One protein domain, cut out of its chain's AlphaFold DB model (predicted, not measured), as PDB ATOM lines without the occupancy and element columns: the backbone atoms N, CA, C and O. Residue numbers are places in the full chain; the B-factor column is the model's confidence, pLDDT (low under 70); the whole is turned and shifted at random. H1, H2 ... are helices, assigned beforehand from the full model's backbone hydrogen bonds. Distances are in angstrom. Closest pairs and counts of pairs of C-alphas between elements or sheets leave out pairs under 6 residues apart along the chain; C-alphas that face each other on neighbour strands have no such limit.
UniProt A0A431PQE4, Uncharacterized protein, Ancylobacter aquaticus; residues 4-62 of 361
ATOM      1  N   VAL A   4     125.752 134.183 179.234       74.19
ATOM      2  CA  VAL A   4     125.230 135.295 178.420       74.19
ATOM      3  C   VAL A   4     125.151 136.600 179.218       74.19
ATOM      4  O   VAL A   4     125.467 137.665 178.703       74.19
ATOM      5  N   MET A   5     124.777 136.526 180.498       75.75
ATOM      6  CA  MET A   5     124.707 137.695 181.380       75.75
ATOM      7  C   MET A   5     126.108 138.218 181.714       75.75
ATOM      8  O   MET A   5     126.325 139.422 181.739       75.75
ATOM      9  N   LEU A   6     127.070 137.312 181.908       76.06
ATOM     10  CA  LEU A   6     128.471 137.664 182.153       76.06
ATOM     11  C   LEU A   6     129.094 138.317 180.908       76.06
ATOM     12  O   LEU A   6     129.771 139.336 181.016       76.06
ATOM     13  N   PHE A   7     128.797 137.791 179.718       80.50
ATOM     14  CA  PHE A   7     129.204 138.402 178.455       80.50
ATOM     15  C   PHE A   7     128.648 139.822 178.287       80.50
ATOM     16  O   PHE A   7     129.405 140.729 177.951       80.50
ATOM     17  N   LEU A   8     127.359 140.031 178.577       82.12
ATOM     18  CA  LEU A   8     126.728 141.352 178.497       82.12
ATOM     19  C   LEU A   8     127.364 142.352 179.480       82.12
ATOM     20  O   LEU A   8     127.556 143.525 179.156       82.12
ATOM     21  N   GLU A   9     127.740 141.885 180.672       79.62
ATOM     22  CA  GLU A   9     128.408 142.715 181.675       79.62
ATOM     23  C   GLU A   9     129.836 143.085 181.238       79.62
ATOM     24  O   GLU A   9     130.236 144.245 181.349       79.62
ATOM     25  N   ILE A  10     130.583 142.135 180.658       79.69
ATOM     26  CA  ILE A  10     131.905 142.390 180.059       79.69
ATOM     27  C   ILE A  10     131.783 143.378 178.896       79.69
ATOM     28  O   ILE A  10     132.598 144.289 178.780       79.69
ATOM     29  N   GLU A  11     130.765 143.242 178.047       81.19
ATOM     30  CA  GLU A  11     130.525 144.169 176.942       81.19
ATOM     31  C   GLU A  11     130.195 145.581 177.449       81.19
ATOM     32  O   GLU A  11     130.706 146.576 176.924       81.19
ATOM     33  N   THR A  12     129.393 145.675 178.507       82.81
ATOM     34  CA  THR A  12     129.057 146.948 179.154       82.81
ATOM     35  C   THR A  12     130.294 147.589 179.785       82.81
ATOM     36  O   THR A  12     130.495 148.799 179.651       82.81
ATOM     37  N   LEU A  13     131.159 146.792 180.422       79.44
ATOM     38  CA  LEU A  13     132.435 147.246 180.977       79.44
ATOM     39  C   LEU A  13     133.382 147.729 179.868       79.44
ATOM     40  O   LEU A  13     133.946 148.818 179.980       79.44
ATOM     41  N   LYS A  14     133.496 146.969 178.772       81.31
ATOM     42  CA  LYS A  14     134.279 147.326 177.579       81.31
ATOM     43  C   LYS A  14     133.835 148.676 177.030       81.31
ATOM     44  O   LYS A  14     134.649 149.574 176.868       81.31
ATOM     45  N   ASN A  15     132.536 148.869 176.817       77.31
ATOM     46  CA  ASN A  15     132.018 150.123 176.265       77.31
ATOM     47  C   ASN A  15     132.264 151.341 177.176       77.31
ATOM     48  O   ASN A  15     132.311 152.461 176.673       77.31
ATOM     49  N   LYS A  16     132.430 151.137 178.491       74.12
ATOM     50  CA  LYS A  16     132.707 152.213 179.458       74.12
ATOM     51  C   LYS A  16     134.190 152.524 179.630       74.12
ATOM     52  O   LYS A  16     134.537 153.676 179.863       74.12
ATOM     53  N   VAL A  17     135.041 151.507 179.566       73.75
ATOM     54  CA  VAL A  17     136.465 151.625 179.903       73.75
ATOM     55  C   VAL A  17     137.328 151.707 178.648       73.75
ATOM     56  O   VAL A  17     138.190 152.576 178.543       73.75
ATOM     57  N   ASP A  18     137.081 150.820 177.689       72.06
ATOM     58  CA  ASP A  18     137.963 150.589 176.552       72.06
ATOM     59  C   ASP A  18     137.179 150.014 175.364       72.06
ATOM     60  O   ASP A  18     137.038 148.802 175.184       72.06
ATOM     61  N   ARG A  19     136.657 150.918 174.525       72.12
ATOM     62  CA  ARG A  19     135.815 150.579 173.368       72.12
ATOM     63  C   ARG A  19     136.544 149.718 172.326       72.12
ATOM     64  O   ARG A  19     135.874 149.019 171.566       72.12
ATOM     65  N   GLN A  20     137.878 149.777 172.279       73.94
ATOM     66  CA  GLN A  20     138.713 149.051 171.314       73.94
ATOM     67  C   GLN A  20     139.346 147.776 171.892       73.94
ATOM     68  O   GLN A  20     139.974 147.037 171.139       73.94
ATOM     69  N   MET A  21     139.131 147.480 173.180       69.56
ATOM     70  CA  MET A  21     139.607 146.264 173.848       69.56
ATOM     71  C   MET A  21     141.139 146.092 173.773       69.56
ATOM     72  O   MET A  21     141.647 144.992 173.569       69.56
ATOM     73  N   GLN A  22     141.873 147.193 173.924       72.38
ATOM     74  CA  GLN A  22     143.335 147.257 173.898       72.38
ATOM     75  C   GLN A  22     144.001 146.855 175.227       72.38
ATOM     76  O   GLN A  22     145.207 146.621 175.248       72.38
ATOM     77  N   MET A  23     143.257 146.764 176.336       74.00
ATOM     78  CA  MET A  23     143.834 146.394 177.637       74.00
ATOM     79  C   MET A  23     144.112 144.883 177.779       74.00
ATOM     80  O   MET A  23     143.290 144.030 177.445       74.00
ATOM     81  N   GLU A  24     145.239 144.537 178.401       73.25
ATOM     82  CA  GLU A  24     145.699 143.147 178.595       73.25
ATOM     83  C   GLU A  24     144.839 142.314 179.565       73.25
ATOM     84  O   GLU A  24     144.988 141.094 179.662       73.25
ATOM     85  N   ILE A  25     143.917 142.950 180.293       75.31
ATOM     86  CA  ILE A  25     143.021 142.272 181.237       75.31
ATOM     87  C   ILE A  25     141.884 141.527 180.522       75.31
ATOM     88  O   ILE A  25     141.361 140.540 181.043       75.31
ATOM     89  N   TRP A  26     141.507 141.962 179.317       80.44
ATOM     90  CA  TRP A  26     140.335 141.451 178.610       80.44
ATOM     91  C   TRP A  26     140.395 139.945 178.306       80.44
ATOM     92  O   TRP A  26     139.414 139.251 178.593       80.44
ATOM     93  N   PRO A  27     141.529 139.390 177.832       79.44
ATOM     94  CA  PRO A  27     141.657 137.957 177.600       79.44
ATOM     95  C   PRO A  27     141.473 137.098 178.853       79.44
ATOM     96  O   PRO A  27     141.027 135.956 178.754       79.44
ATOM     97  N   LYS A  28     141.770 137.646 180.040       76.81
ATOM     98  CA  LYS A  28     141.652 136.924 181.315       76.81
ATOM     99  C   LYS A  28     140.195 136.715 181.739       76.81
ATOM    100  O   LYS A  28     139.925 135.797 182.507       76.81
ATOM    101  N   PHE A  29     139.250 137.496 181.211       74.94
ATOM    102  CA  PHE A  29     137.821 137.325 181.489       74.94
ATOM    103  C   PHE A  29     137.141 136.269 180.601       74.94
ATOM    104  O   PHE A  29     136.104 135.734 180.986       74.94
ATOM    105  N   PHE A  30     137.711 135.908 179.445       74.94
ATOM    106  CA  PHE A  30     137.110 134.908 178.550       74.94
ATOM    107  C   PHE A  30     137.011 133.488 179.136       74.94
ATOM    108  O   PHE A  30     135.988 132.839 178.909       74.94
ATOM    109  N   PRO A  31     137.978 132.992 179.934       76.44
ATOM    110  CA  PRO A  31     137.838 131.718 180.636       76.44
ATOM    111  C   PRO A  31     136.574 131.624 181.509       76.44
ATOM    112  O   PRO A  31     135.960 130.556 181.558       76.44
ATOM    113  N   LEU A  32     136.120 132.744 182.096       70.62
ATOM    114  CA  LEU A  32     134.905 132.817 182.923       70.62
ATOM    115  C   LEU A  32     133.614 132.585 182.122       70.62
ATOM    116  O   LEU A  32     132.602 132.187 182.696       70.62
ATOM    117  N   LEU A  33     133.640 132.801 180.801       69.56
ATOM    118  CA  LEU A  33     132.506 132.520 179.912       69.56
ATOM    119  C   LEU A  33     132.381 131.028 179.589       69.56
ATOM    120  O   LEU A  33     131.282 130.546 179.326       69.56
ATOM    121  N   SER A  34     133.505 130.306 179.603       69.06
ATOM    122  CA  SER A  34     133.566 128.889 179.235       69.06
ATOM    123  C   SER A  34     133.269 127.946 180.402       69.06
ATOM    124  O   SER A  34     132.751 126.851 180.188       69.06
ATOM    125  N   ASN A  35     133.595 128.350 181.635       68.94
ATOM    126  CA  ASN A  35     133.521 127.463 182.788       68.94
ATOM    127  C   ASN A  35     133.067 128.215 184.046       68.94
ATOM    128  O   ASN A  35     133.783 129.074 184.562       68.94
ATOM    129  N   SER A  36     131.890 127.862 184.568       63.59
ATOM    130  CA  SER A  36     131.248 128.547 185.700       63.59
ATOM    131  C   SER A  36     131.993 128.407 187.031       63.59
ATOM    132  O   SER A  36     131.705 129.155 187.961       63.59
ATOM    133  N   ASN A  37     132.936 127.462 187.125       63.72
ATOM    134  CA  ASN A  37     133.748 127.208 188.320       63.72
ATOM    135  C   ASN A  37     135.178 127.761 188.209       63.72
ATOM    136  O   ASN A  37     136.005 127.498 189.081       63.72
ATOM    137  N   SER A  38     135.502 128.478 187.131       69.00
ATOM    138  CA  SER A  38     136.826 129.079 186.976       69.00
ATOM    139  C   SER A  38     136.977 130.287 187.902       69.00
ATOM    140  O   SER A  38     136.105 131.151 187.981       69.00
ATOM    141  N   THR A  39     138.084 130.335 188.640       70.50
ATOM    142  CA  THR A  39     138.436 131.470 189.493       70.50
ATOM    143  C   THR A  39     139.446 132.352 188.775       70.50
ATOM    144  O   THR A  39     140.408 131.879 188.167       70.50
ATOM    145  N   LEU A  40     139.210 133.659 188.830       72.31
ATOM    146  CA  LEU A  40     140.081 134.659 188.237       72.31
ATOM    147  C   LEU A  40     141.129 135.081 189.270       72.31
ATOM    148  O   LEU A  40     140.818 135.807 190.212       72.31
ATOM    149  N   ASN A  41     142.370 134.640 189.094       70.75
ATOM    150  CA  ASN A  41     143.479 135.076 189.939       70.75
ATOM    151  C   ASN A  41     144.133 136.314 189.313       70.75
ATOM    152  O   ASN A  41     145.021 136.187 188.471       70.75
ATOM    153  N   ILE A  42     143.675 137.506 189.707       76.56
ATOM    154  CA  ILE A  42     144.342 138.779 189.394       76.56
ATOM    155  C   ILE A  42     145.260 139.124 190.566       76.56
ATOM    156  O   ILE A  42     144.826 139.109 191.720       76.56
ATOM    157  N   SER A  43     146.525 139.441 190.287       83.69
ATOM    158  CA  SER A  43     147.422 139.946 191.330       83.69
ATOM    159  C   SER A  43     147.062 141.388 191.712       83.69
ATOM    160  O   SER A  43     146.585 142.163 190.887       83.69
ATOM    161  N   LEU A  44     147.306 141.785 192.964       77.81
ATOM    162  CA  LEU A  44     146.964 143.135 193.433       77.81
ATOM    163  C   LEU A  44     147.661 144.228 192.603       77.81
ATOM    164  O   LEU A  44     147.055 145.257 192.324       77.81
ATOM    165  N   ASN A  45     148.889 143.973 192.148       81.38
ATOM    166  CA  ASN A  45     149.640 144.898 191.298       81.38
ATOM    167  C   ASN A  45     148.970 145.077 189.930       81.38
ATOM    168  O   ASN A  45     148.710 146.205 189.534       81.38
ATOM    169  N   GLU A  46     148.579 143.986 189.263       78.81
ATOM    170  CA  GLU A  46     147.851 144.058 187.985       78.81
ATOM    171  C   GLU A  46     146.501 144.777 188.124       78.81
ATOM    172  O   GLU A  46     146.064 145.482 187.215       78.81
ATOM    173  N   PHE A  47     145.826 144.614 189.265       80.06
ATOM    174  CA  PHE A  47     144.576 145.319 189.538       80.06
ATOM    175  C   PHE A  47     144.793 146.827 189.736       80.06
ATOM    176  O   PHE A  47     144.003 147.632 189.242       80.06
ATOM    177  N   MET A  48     145.870 147.218 190.422       82.44
ATOM    178  CA  MET A  48     146.237 148.626 190.586       82.44
ATOM    179  C   MET A  48     146.658 149.263 189.257       82.44
ATOM    180  O   MET A  48     146.183 150.355 188.946       82.44
ATOM    181  N   ASP A  49     147.449 148.563 188.442       82.19
ATOM    182  CA  ASP A  49     147.861 149.029 187.112       82.19
ATOM    183  C   ASP A  49     146.655 149.191 186.177       82.19
ATOM    184  O   ASP A  49     146.552 150.172 185.433       82.19
ATOM    185  N   PHE A  50     145.685 148.272 186.260       80.94
ATOM    186  CA  PHE A  50     144.409 148.405 185.565       80.94
ATOM    187  C   PHE A  50     143.676 149.677 186.005       80.94
ATOM    188  O   PHE A  50     143.325 150.492 185.155       80.94
ATOM    189  N   LEU A  51     143.485 149.890 187.312       81.25
ATOM    190  CA  LEU A  51     142.794 151.077 187.825       81.25
ATOM    191  C   LEU A  51     143.499 152.383 187.444       81.25
ATOM    192  O   LEU A  51     142.825 153.346 187.075       81.25
ATOM    193  N   GLU A  52     144.831 152.424 187.489       83.19
ATOM    194  CA  GLU A  52     145.595 153.595 187.057       83.19
ATOM    195  C   GLU A  52     145.402 153.861 185.559       83.19
ATOM    196  O   GLU A  52     145.164 155.002 185.151       83.19
ATOM    197  N   THR A  53     145.438 152.812 184.737       80.50
ATOM    198  CA  THR A  53     145.244 152.927 183.287       80.50
ATOM    199  C   THR A  53     143.825 153.386 182.952       80.50
ATOM    200  O   THR A  53     143.656 154.317 182.164       80.50
ATOM    201  N   VAL A  54     142.801 152.832 183.613       80.94
ATOM    202  CA  VAL A  54     141.406 153.278 183.461       80.94
ATOM    203  C   VAL A  54     141.240 154.731 183.899       80.94
ATOM    204  O   VAL A  54     140.583 155.506 183.204       80.94
ATOM    205  N   ALA A  55     141.853 155.134 185.016       78.94
ATOM    206  CA  ALA A  55     141.789 156.514 185.484       78.94
ATOM    207  C   ALA A  55     142.400 157.473 184.452       78.94
ATOM    208  O   ALA A  55     141.764 158.463 184.084       78.94
ATOM    209  N   ARG A  56     143.580 157.147 183.908       76.25
ATOM    210  CA  ARG A  56     144.230 157.937 182.849       76.25
ATOM    211  C   ARG A  56     143.384 157.996 181.573       76.25
ATOM    212  O   ARG A  56     143.202 159.077 181.015       76.25
ATOM    213  N   GLN A  57     142.822 156.870 181.141       71.06
ATOM    214  CA  GLN A  57     141.990 156.800 179.938       71.06
ATOM    215  C   GLN A  57     140.659 157.545 180.104       71.06
ATOM    216  O   GLN A  57     140.166 158.138 179.149       71.06
ATOM    217  N   SER A  58     140.099 157.577 181.317       70.06
ATOM    218  CA  SER A  58     138.874 158.328 181.611       70.06
ATOM    219  C   SER A  58     139.066 159.840 181.452       70.06
ATOM    220  O   SER A  58     138.189 160.512 180.913       70.06
ATOM    221  N   VAL A  59     140.241 160.355 181.834       68.06
ATOM    222  CA  VAL A  59     140.615 161.763 181.642       68.06
ATOM    223  C   VAL A  59     140.798 162.066 180.156       68.06
ATOM    224  O   VAL A  59     140.226 163.031 179.659       68.06
ATOM    225  N   LEU A  60     141.496 161.196 179.418       64.00
ATOM    226  CA  LEU A  60     141.658 161.353 177.968       64.00
ATOM    227  C   LEU A  60     140.314 161.309 177.230       64.00
ATOM    228  O   LEU A  60     140.063 162.153 176.382       64.00
ATOM    229  N   ASN A  61     139.414 160.386 177.570       61.59
ATOM    230  CA  ASN A  61     138.095 160.307 176.936       61.59
ATOM    231  C   ASN A  61     137.204 161.518 177.269       61.59
ATOM    232  O   ASN A  61     136.405 161.938 176.427       61.59
ATOM    233  N   ALA A  62     137.342 162.100 178.465       59.88
ATOM    234  CA  ALA A  62     136.666 163.347 178.821       59.88
ATOM    235  C   ALA A  62     137.202 164.537 178.002       59.88
ATOM    236  O   ALA A  62     136.411 165.337 177.497       59.88
TER     237      ALA A  62
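What this domain is: This is residues 4 to 62 of the 361 residues of an uncharacterized protein of Ancylobacter aquaticus (UniProt A0A431PQE4). Two long helices, H4 and H1, make an open V, with the last residue of H1 meeting the side of H4 in the stretch 54 to 58. The chain goes back from that corner through the short helices H2 and H3, which run beside H1 toward its first residues, and then along residues 35 to 43 to the start of H4, a loose triangle with few contacts between its helices. The printed part has 59 residues with four named helices, in the order H1, H2, H3, H4, and no named strand; the class is all helix. It is only just compact, close to loose, with a radius of gyration of the C-alphas of 12.3 A, and it spans 36 by 25 by 14 A.

Where its parts are: The longest helix, H4, holds residues 44 to 62 and measures 27.0 A from C-alpha 44 at (146.964, 143.135, 193.433) to C-alpha 62 at (136.666, 163.347, 178.821). H1, residues 4 to 17, measures 19.9 A from first to last C-alpha and begins with C-alpha 4 at (125.230, 135.295, 178.420). H2 holds residues 26 to 29, and H3 holds residues 31 to 34, four residues each.

How they stand to each other: H4 and H1 only just touch, with 3 pairs of C-alphas within 8 A; the closest C-alphas are those of Val 54 and Val 17, 6.3 A apart. H1 touches H4 with residue 17 alone, and H4 touches H1 with residues 54 to 58 alone. Their lines stand at a steep tilt of 59 degrees, and they run the same way. With residues 4 to 7 alone, H1 only just touches H3, again with 3 pairs within 8 A; the closest C-alphas are those of Phe 7 and Leu 33, 6.9 A apart. H2 is close to H1 but not clearly touching it, and the closest C-alphas, those of Phe 29 and Ile 10, are 7.9 A apart. H2 and H3 meet only through their link. H4 is apart from H2 and from H3. In H1 and H4 every O i to N i+4 pair is within hydrogen-bond range; H2 and H3 are too short for such a pair, and in each the one O i to N i+3 pair is within range.

The domain as a whole: The two C-alphas farthest apart, those of Asn 37 and Ala 62, are 37.5 A from each other. The C-alphas of Val 4 and Ala 62, the first and last printed residues, are 30.3 A apart. The printed part has no cut. The link from H2 to H3 is tight, with 1 residue; those from H1 to H2, 8 residues, and from H3 to H4, 9 residues, are short. The mean pLDDT of the printed part is 75.1, and the model's confidence is under 70 at residue 21, residues 33 to 38 and residues 59 to 62.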